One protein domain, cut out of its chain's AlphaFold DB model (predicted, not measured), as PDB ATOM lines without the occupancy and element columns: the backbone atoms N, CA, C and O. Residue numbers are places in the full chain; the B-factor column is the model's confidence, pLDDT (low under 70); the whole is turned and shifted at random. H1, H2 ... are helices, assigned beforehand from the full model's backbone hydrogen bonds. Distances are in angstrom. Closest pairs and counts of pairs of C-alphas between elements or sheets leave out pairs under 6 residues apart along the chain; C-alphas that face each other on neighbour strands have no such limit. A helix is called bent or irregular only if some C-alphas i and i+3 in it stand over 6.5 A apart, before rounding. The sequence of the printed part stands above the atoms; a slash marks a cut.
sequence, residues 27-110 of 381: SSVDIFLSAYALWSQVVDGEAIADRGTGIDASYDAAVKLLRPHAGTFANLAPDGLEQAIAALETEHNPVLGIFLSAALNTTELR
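Overview. This is residues 27 to 110 of the 381 residues of an uncharacterized protein of Candidatus Woesearchaeota archaeon (UniProt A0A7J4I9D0). What does the model look like? H1 and the longest helix, H3, pack side by side, running opposite ways, while H4 packs on the first part of H1, H5 crosses H3 steeply, and short H2 sits at one end of the longest axis. What is it built of? The 84 printed residues hold five named helices, H1 to H5 in chain order, and no named strand: all helix. How large is it? It is compact, with a radius of gyration of the C-alphas of 12.3 A and spans of 37 by 25 by 20 A.

Arrangement. What does the first helix touch? H1, residues 28 to 40, touches H3, residues 55 to 73, at a shallow tilt of 17 degrees, opposite ways; the closest C-alphas, of Ala 35 and Leu 65, are 5.9 A apart. With residues 29 to 33 alone H1 touches H4, residues 78 to 88, at a shallow tilt of 31 degrees, the same way; the closest C-alphas are Val 29 and Ala 84, 6.0 A. Where are the other two? H2, residues 45 to 51, touches no helix. H5, residues 96 to 106, touches H3 at a steep tilt of 49 degrees, the same way, closest at the C-alphas of Val 63 and Ala 102, 5.4 A. What do the backbones show? Every O i to N i+4 pair is within hydrogen-bond range in H1, H2, H4 and H5, and 10 of 15 in H3.

Along the chain. Where are the anchors? H1 begins at C-alpha 28 (20.827, -39.248, 22.815), and H5 ends at C-alpha 106 (26.312, -48.452, 31.924). How long are the helices? H1 measures 18.3 A, H3 23.7 A, H4 15.8 A and H5 15.4 A. Is H3 straight? It has a kink of 60 degrees near residue 67 and is irregular, with C-alphas 68 and 71 8.2 A apart.

Size, cuts and confidence. Is there a cut or a long link? The printed part has no cut, and no link is long. Where is confidence low? Residues 49 to 52, 74 to 83 and 89 to 92 are under 70.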
ATOM      1  N   SER A  27      18.040 -38.169  19.059       75.94
ATOM      2  CA  SER A  27      19.010 -37.513  19.921       75.94
ATOM      3  C   SER A  27      19.268 -38.421  21.126       75.94
ATOM      4  O   SER A  27      18.378 -39.135  21.595       75.94
ATOM      5  N   SER A  28      20.494 -38.440  21.639       77.75
ATOM      6  CA  SER A  28      20.827 -39.248  22.815       77.75
ATOM      7  C   SER A  28      19.913 -38.923  24.017       77.75
ATOM      8  O   SER A  28      19.658 -39.793  24.846       77.75
ATOM      9  N   VAL A  29      19.355 -37.705  24.070       81.69
ATOM     10  CA  VAL A  29      18.308 -37.295  25.021       81.69
ATOM     11  C   VAL A  29      16.992 -38.046  24.781       81.69
ATOM     12  O   VAL A  29      16.438 -38.595  25.728       81.69
ATOM     13  N   ASP A  30      16.514 -38.155  23.539       83.81
ATOM     14  CA  ASP A  30      15.276 -38.889  23.225       83.81
ATOM     15  C   ASP A  30      15.386 -40.373  23.588       83.81
ATOM     16  O   ASP A  30      14.438 -40.968  24.103       83.81
ATOM     17  N   ILE A  31      16.559 -40.972  23.355       86.12
ATOM     18  CA  ILE A  31      16.841 -42.362  23.734       86.12
ATOM     19  C   ILE A  31      16.793 -42.519  25.255       86.12
ATOM     20  O   ILE A  31      16.184 -43.464  25.752       86.12
ATOM     21  N   PHE A  32      17.402 -41.591  25.997       86.31
ATOM     22  CA  PHE A  32      17.375 -41.589  27.459       86.31
ATOM     23  C   PHE A  32      15.953 -41.496  28.010       86.31
ATOM     24  O   PHE A  32      15.552 -42.330  28.820       86.31
ATOM     25  N   LEU A  33      15.179 -40.518  27.533       87.50
ATOM     26  CA  LEU A  33      13.796 -40.298  27.959       87.50
ATOM     27  C   LEU A  33      12.897 -41.484  27.583       87.50
ATOM     28  O   LEU A  33      12.074 -41.912  28.387       87.50
ATOM     29  N   SER A  34      13.097 -42.077  26.402       89.19
ATOM     30  CA  SER A  34      12.359 -43.276  25.977       89.19
ATOM     31  C   SER A  34      12.700 -44.495  26.835       89.19
ATOM     32  O   SER A  34      11.808 -45.245  27.229       89.19
ATOM     33  N   ALA A  35      13.982 -44.694  27.160       90.38
ATOM     34  CA  ALA A  35      14.412 -45.763  28.056       90.38
ATOM     35  C   ALA A  35      13.830 -45.575  29.464       90.38
ATOM     36  O   ALA A  35      13.358 -46.545  30.054       90.38
ATOM     37  N   TYR A  36      13.806 -44.339  29.970       90.00
ATOM     38  CA  TYR A  36      13.172 -44.018  31.247       90.00
ATOM     39  C   TYR A  36      11.672 -44.321  31.224       90.00
ATOM     40  O   TYR A  36      11.188 -45.012  32.112       90.00
ATOM     41  N   ALA A  37      10.949 -43.879  30.191       89.44
ATOM     42  CA  ALA A  37       9.509 -44.104  30.075       89.44
ATOM     43  C   ALA A  37       9.135 -45.595  30.014       89.44
ATOM     44  O   ALA A  37       8.100 -46.000  30.533       89.44
ATOM     45  N   LEU A  38       9.971 -46.430  29.388       90.88
ATOM     46  CA  LEU A  38       9.784 -47.885  29.393       90.88
ATOM     47  C   LEU A  38      10.108 -48.501  30.755       90.88
ATOM     48  O   LEU A  38       9.418 -49.415  31.200       90.88
ATOM     49  N   TRP A  39      11.162 -48.017  31.411       92.38
ATOM     50  CA  TRP A  39      11.560 -48.473  32.736       92.38
ATOM     51  C   TRP A  39      10.504 -48.132  33.794       92.38
ATOM     52  O   TRP A  39      10.112 -49.002  34.566       92.38
ATOM     53  N   SER A  40       9.978 -46.906  33.793       89.00
ATOM     54  CA  SER A  40       8.996 -46.446  34.779       89.00
ATOM     55  C   SER A  40       7.670 -47.211  34.710       89.00
ATOM     56  O   SER A  40       7.005 -47.360  35.727       89.00
ATOM     57  N   GLN A  41       7.309 -47.774  33.551       85.81
ATOM     58  CA  GLN A  41       6.102 -48.599  33.390       85.81
ATOM     59  C   GLN A  41       6.176 -49.962  34.084       85.81
ATOM     60  O   GLN A  41       5.138 -50.575  34.337       85.81
ATOM     61  N   VAL A  42       7.381 -50.475  34.341       81.94
ATOM     62  CA  VAL A  42       7.587 -51.826  34.892       81.94
ATOM     63  C   VAL A  42       8.108 -51.811  36.326       81.94
ATOM     64  O   VAL A  42       8.322 -52.873  36.909       81.94
ATOM     65  N   VAL A  43       8.320 -50.623  36.892       83.38
ATOM     66  CA  VAL A  43       8.901 -50.425  38.220       83.38
ATOM     67  C   VAL A  43       7.836 -49.921  39.177       83.38
ATOM     68  O   VAL A  43       7.230 -48.876  38.962       83.38
ATOM     69  N   ASP A  44       7.654 -50.654  40.269       77.38
ATOM     70  CA  ASP A  44       6.844 -50.215  41.401       77.38
ATOM     71  C   ASP A  44       7.700 -49.332  42.323       77.38
ATOM     72  O   ASP A  44       8.405 -49.813  43.215       77.38
ATOM     73  N   GLY A  45       7.718 -48.030  42.026       72.00
ATOM     74  CA  GLY A  45       8.562 -47.064  42.726       72.00
ATOM     75  C   GLY A  45       8.208 -46.886  44.201       72.00
ATOM     76  O   GLY A  45       9.114 -46.717  45.015       72.00
ATOM     77  N   GLU A  46       6.925 -46.988  44.557       71.62
ATOM     78  CA  GLU A  46       6.465 -46.877  45.947       71.62
ATOM     79  C   GLU A  46       6.901 -48.096  46.766       71.62
ATOM     80  O   GLU A  46       7.485 -47.945  47.838       71.62
ATOM     81  N   ALA A  47       6.727 -49.316  46.239       72.69
ATOM     82  CA  ALA A  47       7.161 -50.524  46.943       72.69
ATOM     83  C   ALA A  47       8.683 -50.570  47.173       72.69
ATOM     84  O   ALA A  47       9.144 -51.079  48.202       72.69
ATOM     85  N   ILE A  48       9.470 -50.045  46.229       77.31
ATOM     86  CA  ILE A  48      10.927 -49.959  46.361       77.31
ATOM     87  C   ILE A  48      11.323 -48.897  47.392       77.31
ATOM     88  O   ILE A  48      12.173 -49.190  48.230       77.31
ATOM     89  N   ALA A  49      10.727 -47.703  47.348       66.00
ATOM     90  CA  ALA A  49      11.037 -46.627  48.290       66.00
ATOM     91  C   ALA A  49      10.658 -47.001  49.736       66.00
ATOM     92  O   ALA A  49      11.455 -46.802  50.647       66.00
ATOM     93  N   ASP A  50       9.500 -47.636  49.938       65.19
ATOM     94  CA  ASP A  50       9.005 -47.973  51.279       65.19
ATOM     95  C   ASP A  50       9.681 -49.203  51.898       65.19
ATOM     96  O   ASP A  50       9.802 -49.306  53.121       65.19
ATOM     97  N   ARG A  51      10.049 -50.203  51.083       61.50
ATOM     98  CA  ARG A  51      10.452 -51.533  51.590       61.50
ATOM     99  C   ARG A  51      11.826 -51.992  51.124       61.50
ATOM    100  O   ARG A  51      12.268 -53.067  51.530       61.50
ATOM    101  N   GLY A  52      12.478 -51.248  50.230       66.50
ATOM    102  CA  GLY A  52      13.740 -51.641  49.598       66.50
ATOM    103  C   GLY A  52      13.650 -52.924  48.758       66.50
ATOM    104  O   GLY A  52      14.668 -53.461  48.317       66.50
ATOM    105  N   THR A  53      12.450 -53.462  48.530       74.62
ATOM    106  CA  THR A  53      12.260 -54.715  47.797       74.62
ATOM    107  C   THR A  53      12.296 -54.454  46.300       74.62
ATOM    108  O   THR A  53      11.489 -53.683  45.798       74.62
ATOM    109  N   GLY A  54      13.192 -55.128  45.572       81.88
ATOM    110  CA  GLY A  54      13.256 -55.038  44.108       81.88
ATOM    111  C   GLY A  54      14.240 -54.004  43.552       81.88
ATOM    112  O   GLY A  54      14.264 -53.819  42.338       81.88
ATOM    113  N   ILE A  55      15.087 -53.390  44.393       88.06
ATOM    114  CA  ILE A  55      16.132 -52.441  43.955       88.06
ATOM    115  C   ILE A  55      17.025 -53.072  42.875       88.06
ATOM    116  O   ILE A  55      17.188 -52.494  41.804       88.06
ATOM    117  N   ASP A  56      17.551 -54.278  43.125       90.38
ATOM    118  CA  ASP A  56      18.410 -54.997  42.172       90.38
ATOM    119  C   ASP A  56      17.702 -55.257  40.837       90.38
ATOM    120  O   ASP A  56      18.246 -54.963  39.776       90.38
ATOM    121  N   ALA A  57      16.464 -55.758  40.883       90.44
ATOM    122  CA  ALA A  57      15.690 -56.056  39.680       90.44
ATOM    123  C   ALA A  57      15.373 -54.785  38.873       90.44
ATOM    124  O   ALA A  57      15.446 -54.796  37.644       90.44
ATOM    125  N   SER A  58      15.058 -53.686  39.562       92.12
ATOM    126  CA  SER A  58      14.809 -52.378  38.955       92.12
ATOM    127  C   SER A  58      16.074 -51.801  38.311       92.12
ATOM    128  O   SER A  58      16.037 -51.330  37.170       92.12
ATOM    129  N   TYR A  59      17.216 -51.912  38.993       94.56
ATOM    130  CA  TYR A  59      18.515 -51.527  38.451       94.56
ATOM    131  C   TYR A  59      18.874 -52.356  37.211       94.56
ATOM    132  O   TYR A  59      19.195 -51.792  36.164       94.56
ATOM    133  N   ASP A  60      18.750 -53.681  37.276       93.75
ATOM    134  CA  ASP A  60      19.043 -54.576  36.152       93.75
ATOM    135  C   ASP A  60      18.121 -54.317  34.950       93.75
ATOM    136  O   ASP A  60      18.566 -54.375  33.797       93.75
ATOM    137  N   ALA A  61      16.853 -53.970  35.197       93.56
ATOM    138  CA  ALA A  61      15.921 -53.550  34.154       93.56
ATOM    139  C   ALA A  61      16.384 -52.255  33.464       93.56
ATOM    140  O   ALA A  61      16.406 -52.202  32.231       93.56
ATOM    141  N   ALA A  62      16.820 -51.246  34.227       94.81
ATOM    142  CA  ALA A  62      17.379 -50.012  33.667       94.81
ATOM    143  C   ALA A  62      18.640 -50.298  32.838       94.81
ATOM    144  O   ALA A  62      18.745 -49.874  31.686       94.81
ATOM    145  N   VAL A  63      19.573 -51.087  33.380       94.50
ATOM    146  CA  VAL A  63      20.805 -51.489  32.685       94.50
ATOM    147  C   VAL A  63      20.487 -52.196  31.364       94.50
ATOM    148  O   VAL A  63      21.119 -51.908  30.348       94.50
ATOM    149  N   LYS A  64      19.499 -53.099  31.341       94.19
ATOM    150  CA  LYS A  64      19.088 -53.824  30.128       94.19
ATOM    151  C   LYS A  64      18.576 -52.888  29.029       94.19
ATOM    152  O   LYS A  64      18.839 -53.154  27.858       94.19
ATOM    153  N   LEU A  65      17.878 -51.814  29.398       93.00
ATOM    154  CA  LEU A  65      17.369 -50.805  28.463       93.00
ATOM    155  C   LEU A  65      18.477 -49.867  27.963       93.00
ATOM    156  O   LEU A  65      18.491 -49.502  26.792       93.00
ATOM    157  N   LEU A  66      19.430 -49.510  28.827       91.50
ATOM    158  CA  LEU A  66      20.475 -48.526  28.523       91.50
ATOM    159  C   LEU A  66      21.688 -49.127  27.796       91.50
ATOM    160  O   LEU A  66      22.289 -48.472  26.944       91.50
ATOM    161  N   ARG A  67      22.048 -50.384  28.089       91.25
ATOM    162  CA  ARG A  67      23.253 -51.049  27.558       91.25
ATOM    163  C   ARG A  67      23.357 -51.065  26.027       91.25
ATOM    164  O   ARG A  67      24.454 -50.794  25.539       91.25
ATOM    165  N   PRO A  68      22.289 -51.328  25.249       90.94
ATOM    166  CA  PRO A  68      22.359 -51.282  23.784       90.94
ATOM    167  C   PRO A  68      22.751 -49.908  23.222       90.94
ATOM    168  O   PRO A  68      23.193 -49.817  22.080       90.94
ATOM    169  N   HIS A  69      22.608 -48.851  24.024       87.12
ATOM    170  CA  HIS A  69      22.841 -47.462  23.644       87.12
ATOM    171  C   HIS A  69      24.051 -46.839  24.357       87.12
ATOM    172  O   HIS A  69      24.261 -45.635  24.247       87.12
ATOM    173  N   ALA A  70      24.868 -47.627  25.068       85.25
ATOM    174  CA  ALA A  70      25.947 -47.125  25.927       85.25
ATOM    175  C   ALA A  70      26.903 -46.134  25.228       85.25
ATOM    176  O   ALA A  70      27.204 -45.081  25.790       85.25
ATOM    177  N   GLY A  71      27.318 -46.439  23.991       80.31
ATOM    178  CA  GLY A  71      28.211 -45.583  23.195       80.31
ATOM    179  C   GLY A  71      27.546 -44.316  22.641       80.31
ATOM    180  O   GLY A  71      28.226 -43.350  22.310       80.31
ATOM    181  N   THR A  72      26.213 -44.266  22.578       79.19
ATOM    182  CA  THR A  72      25.462 -43.088  22.109       79.19
ATOM    183  C   THR A  72      25.520 -41.931  23.113       79.19
ATOM    184  O   THR A  72      25.352 -40.767  22.750       79.19
ATOM    185  N   PHE A  73      25.804 -42.235  24.379       73.81
ATOM    186  CA  PHE A  73      25.928 -41.259  25.464       73.81
ATOM    187  C   PHE A  73      27.343 -40.692  25.629       73.81
ATOM    188  O   PHE A  73      27.523 -39.737  26.377       73.81
ATOM    189  N   ALA A  74      28.334 -41.236  24.914       66.94
ATOM    190  CA  ALA A  74      29.735 -40.813  24.971       66.94
ATOM    191  C   ALA A  74      29.945 -39.326  24.668       66.94
ATOM    192  O   ALA A  74      30.763 -38.657  25.294       66.94
ATOM    193  N   ASN A  75      29.170 -38.815  23.710       58.47
ATOM    194  CA  ASN A  75      29.252 -37.438  23.229       58.47
ATOM    195  C   ASN A  75      28.130 -36.557  23.780       58.47
ATOM    196  O   ASN A  75      27.904 -35.463  23.256       58.47
ATOM    197  N   LEU A  76      27.379 -37.028  24.781       65.62
ATOM    198  CA  LEU A  76      26.331 -36.212  25.366       65.62
ATOM    199  C   LEU A  76      26.989 -35.025  26.071       65.62
ATOM    200  O   LEU A  76      27.711 -35.199  27.053       65.62
ATOM    201  N   ALA A  77      26.754 -33.821  25.551       60.31
ATOM    202  CA  ALA A  77      27.195 -32.611  26.224       60.31
ATOM    203  C   ALA A  77      26.611 -32.597  27.652       60.31
ATOM    204  O   ALA A  77      25.447 -32.983  27.814       60.31
ATOM    205  N   PRO A  78      27.367 -32.148  28.672       58.50
ATOM    206  CA  PRO A  78      26.882 -32.054  30.051       58.50
ATOM    207  C   PRO A  78      25.503 -31.383  30.154       58.50
ATOM    208  O   PRO A  78      24.608 -31.906  30.817       58.50
ATOM    209  N   ASP A  79      25.293 -30.313  29.383       62.22
ATOM    210  CA  ASP A  79      24.032 -29.568  29.308       62.22
ATOM    211  C   ASP A  79      22.852 -30.418  28.804       62.22
ATOM    212  O   ASP A  79      21.716 -30.219  29.225       62.22
ATOM    213  N   GLY A  80      23.102 -31.390  27.919       66.00
ATOM    214  CA  GLY A  80      22.076 -32.288  27.388       66.00
ATOM    215  C   GLY A  80      21.591 -33.310  28.417       66.00
ATOM    216  O   GLY A  80      20.401 -33.615  28.453       66.00
ATOM    217  N   LEU A  81      22.482 -33.807  29.288       69.06
ATOM    218  CA  LEU A  81      22.079 -34.683  30.396       69.06
ATOM    219  C   LEU A  81      21.325 -33.900  31.463       69.06
ATOM    220  O   LEU A  81      20.305 -34.368  31.956       69.06
ATOM    221  N   GLU A  82      21.832 -32.715  31.815       68.00
ATOM    222  CA  GLU A  82      21.195 -31.849  32.806       68.00
ATOM    223  C   GLU A  82      19.778 -31.460  32.354       68.00
ATOM    224  O   GLU A  82      18.844 -31.546  33.148       68.00
ATOM    225  N   GLN A  83      19.582 -31.131  31.071       69.75
ATOM    226  CA  GLN A  83      18.250 -30.874  30.507       69.75
ATOM    227  C   GLN A  83      17.347 -32.111  30.528       69.75
ATOM    228  O   GLN A  83      16.171 -31.994  30.869       69.75
ATOM    229  N   ALA A  84      17.879 -33.290  30.194       74.56
ATOM    230  CA  ALA A  84      17.108 -34.529  30.240       74.56
ATOM    231  C   ALA A  84      16.652 -34.853  31.671       74.56
ATOM    232  O   ALA A  84      15.493 -35.189  31.880       74.56
ATOM    233  N   ILE A  85      17.534 -34.700  32.663       75.44
ATOM    234  CA  ILE A  85      17.209 -34.915  34.080       75.44
ATOM    235  C   ILE A  85      16.177 -33.895  34.560       75.44
ATOM    236  O   ILE A  85      15.194 -34.284  35.182       75.44
ATOM    237  N   ALA A  86      16.343 -32.617  34.210       74.88
ATOM    238  CA  ALA A  86      15.370 -31.580  34.547       74.88
ATOM    239  C   ALA A  86      13.979 -31.865  33.949       74.88
ATOM    240  O   ALA A  86      12.967 -31.551  34.571       74.88
ATOM    241  N   ALA A  87      13.913 -32.489  32.767       74.31
ATOM    242  CA  ALA A  87      12.651 -32.926  32.172       74.31
ATOM    243  C   ALA A  87      12.011 -34.112  32.915       74.31
ATOM    244  O   ALA A  87      10.795 -34.260  32.874       74.31
ATOM    245  N   LEU A  88      12.799 -34.942  33.607       75.38
ATOM    246  CA  LEU A  88      12.285 -36.041  34.432       75.38
ATOM    247  C   LEU A  88      11.815 -35.575  35.815       75.38
ATOM    248  O   LEU A  88      10.904 -36.171  36.378       75.38
ATOM    249  N   GLU A  89      12.383 -34.491  36.350       67.44
ATOM    250  CA  GLU A  89      12.012 -33.925  37.659       67.44
ATOM    251  C   GLU A  89      10.553 -33.445  37.749       67.44
ATOM    252  O   GLU A  89      10.042 -33.250  38.851       67.44
ATOM    253  N   THR A  90       9.858 -33.261  36.621       62.16
ATOM    254  CA  THR A  90       8.436 -32.878  36.618       62.16
ATOM    255  C   THR A  90       7.494 -34.027  36.973       62.16
ATOM    256  O   THR A  90       6.352 -33.780  37.360       62.16
ATOM    257  N   GLU A  91       7.954 -35.273  36.853       62.72
ATOM    258  CA  GLU A  91       7.214 -36.467  37.253       62.72
ATOM    259  C   GLU A  91       7.814 -36.963  38.569       62.72
ATOM    260  O   GLU A  91       8.927 -37.482  38.594       62.72
ATOM    261  N   HIS A  92       7.116 -36.760  39.690       67.44
ATOM    262  CA  HIS A  92       7.618 -37.204  40.989       67.44
ATOM    263  C   HIS A  92       7.782 -38.732  40.987       67.44
ATOM    264  O   HIS A  92       6.802 -39.473  41.035       67.44
ATOM    265  N   ASN A  93       9.031 -39.195  40.899       75.00
ATOM    266  CA  ASN A  93       9.395 -40.602  40.955       75.00
ATOM    267  C   ASN A  93      10.493 -40.792  42.014       75.00
ATOM    268  O   ASN A  93      11.659 -40.473  41.746       75.00
ATOM    269  N   PRO A  94      10.155 -41.341  43.195       73.19
ATOM    270  CA  PRO A  94      11.087 -41.437  44.316       73.19
ATOM    271  C   PRO A  94      12.286 -42.343  44.018       73.19
ATOM    272  O   PRO A  94      13.315 -42.233  44.677       73.19
ATOM    273  N   VAL A  95      12.206 -43.213  43.004       82.94
ATOM    274  CA  VAL A  95      13.267 -44.173  42.656       82.94
ATOM    275  C   VAL A  95      14.030 -43.812  41.385       82.94
ATOM    276  O   VAL A  95      14.851 -44.603  40.916       82.94
ATOM    277  N   LEU A  96      13.835 -42.604  40.843       88.12
ATOM    278  CA  LEU A  96      14.591 -42.098  39.689       88.12
ATOM    279  C   LEU A  96      16.115 -42.187  39.904       88.12
ATOM    280  O   LEU A  96      16.862 -42.430  38.954       88.12
ATOM    281  N   GLY A  97      16.580 -42.109  41.157       90.88
ATOM    282  CA  GLY A  97      17.977 -42.341  41.521       90.88
ATOM    283  C   GLY A  97      18.542 -43.676  41.016       90.88
ATOM    284  O   GLY A  97      19.680 -43.700  40.542       90.88
ATOM    285  N   ILE A  98      17.754 -44.757  40.999       93.38
ATOM    286  CA  ILE A  98      18.168 -46.073  40.471       93.38
ATOM    287  C   ILE A  98      18.467 -45.984  38.972       93.38
ATOM    288  O   ILE A  98      19.524 -46.430  38.518       93.38
ATOM    289  N   PHE A  99      17.561 -45.376  38.203       92.56
ATOM    290  CA  PHE A  99      17.712 -45.239  36.755       92.56
ATOM    291  C   PHE A  99      18.907 -44.349  36.394       92.56
ATOM    292  O   PHE A  99      19.723 -44.721  35.548       92.56
ATOM    293  N   LEU A 100      19.070 -43.211  37.081       92.38
ATOM    294  CA  LEU A 100      20.220 -42.323  36.884       92.38
ATOM    295  C   LEU A 100      21.547 -43.019  37.215       92.38
ATOM    296  O   LEU A 100      22.536 -42.840  36.503       92.38
ATOM    297  N   SER A 101      21.562 -43.860  38.252       94.56
ATOM    298  CA  SER A 101      22.729 -44.676  38.609       94.56
ATOM    299  C   SER A 101      23.068 -45.681  37.513       94.56
ATOM    300  O   SER A 101      24.224 -45.783  37.100       94.56
ATOM    301  N   ALA A 102      22.063 -46.388  36.990       94.44
ATOM    302  CA  ALA A 102      22.240 -47.327  35.888       94.44
ATOM    303  C   ALA A 102      22.759 -46.628  34.623       94.44
ATOM    304  O   ALA A 102      23.651 -47.159  33.957       94.44
ATOM    305  N   ALA A 103      22.259 -45.425  34.320       91.62
ATOM    306  CA  ALA A 103      22.742 -44.604  33.213       91.62
ATOM    307  C   ALA A 103      24.203 -44.204  33.399       91.62
ATOM    308  O   ALA A 103      25.014 -44.435  32.502       91.62
ATOM    309  N   LEU A 104      24.577 -43.692  34.572       91.44
ATOM    310  CA  LEU A 104      25.965 -43.338  34.856       91.44
ATOM    311  C   LEU A 104      26.903 -44.552  34.742       91.44
ATOM    312  O   LEU A 104      27.971 -44.451  34.140       91.44
ATOM    313  N   ASN A 105      26.503 -45.709  35.272       93.75
ATOM    314  CA  ASN A 105      27.342 -46.909  35.305       93.75
ATOM    315  C   ASN A 105      27.456 -47.624  33.952       93.75
ATOM    316  O   ASN A 105      28.513 -48.163  33.635       93.75
ATOM    317  N   THR A 106      26.384 -47.648  33.159       90.81
ATOM    318  CA  THR A 106      26.312 -48.452  31.924       90.81
ATOM    319  C   THR A 106      26.824 -47.704  30.699       90.81
ATOM    320  O   THR A 106      27.198 -48.326  29.706       90.81
ATOM    321  N   THR A 107      26.825 -46.375  30.746       86.56
ATOM    322  CA  THR A 107      27.222 -45.526  29.621       86.56
ATOM    323  C   THR A 107      28.661 -45.033  29.760       86.56
ATOM    324  O   THR A 107      29.331 -45.261  30.772       86.56
ATOM    325  N   GLU A 108      29.151 -44.314  28.754       85.62
ATOM    326  CA  GLU A 108      30.471 -43.674  28.793       85.62
ATOM    327  C   GLU A 108      30.507 -42.375  29.625       85.62
ATOM    328  O   GLU A 108      31.571 -41.780  29.788       85.62
ATOM    329  N   LEU A 109      29.383 -41.960  30.227       83.06
ATOM    330  CA  LEU A 109      29.335 -40.798  31.119       83.06
ATOM    331  C   LEU A 109      30.328 -40.960  32.273       83.06
ATOM    332  O   LEU A 109      30.259 -41.915  33.045       83.06
ATOM    333  N   ARG A 110      31.270 -40.026  32.410       84.44
ATOM    334  CA  ARG A 110      32.253 -40.057  33.504       84.44
ATOM    335  C   ARG A 110      31.698 -39.473  34.797       84.44
ATOM    336  O   ARG A 110      32.059 -39.930  35.878       84.44
TER     337      ARG A 110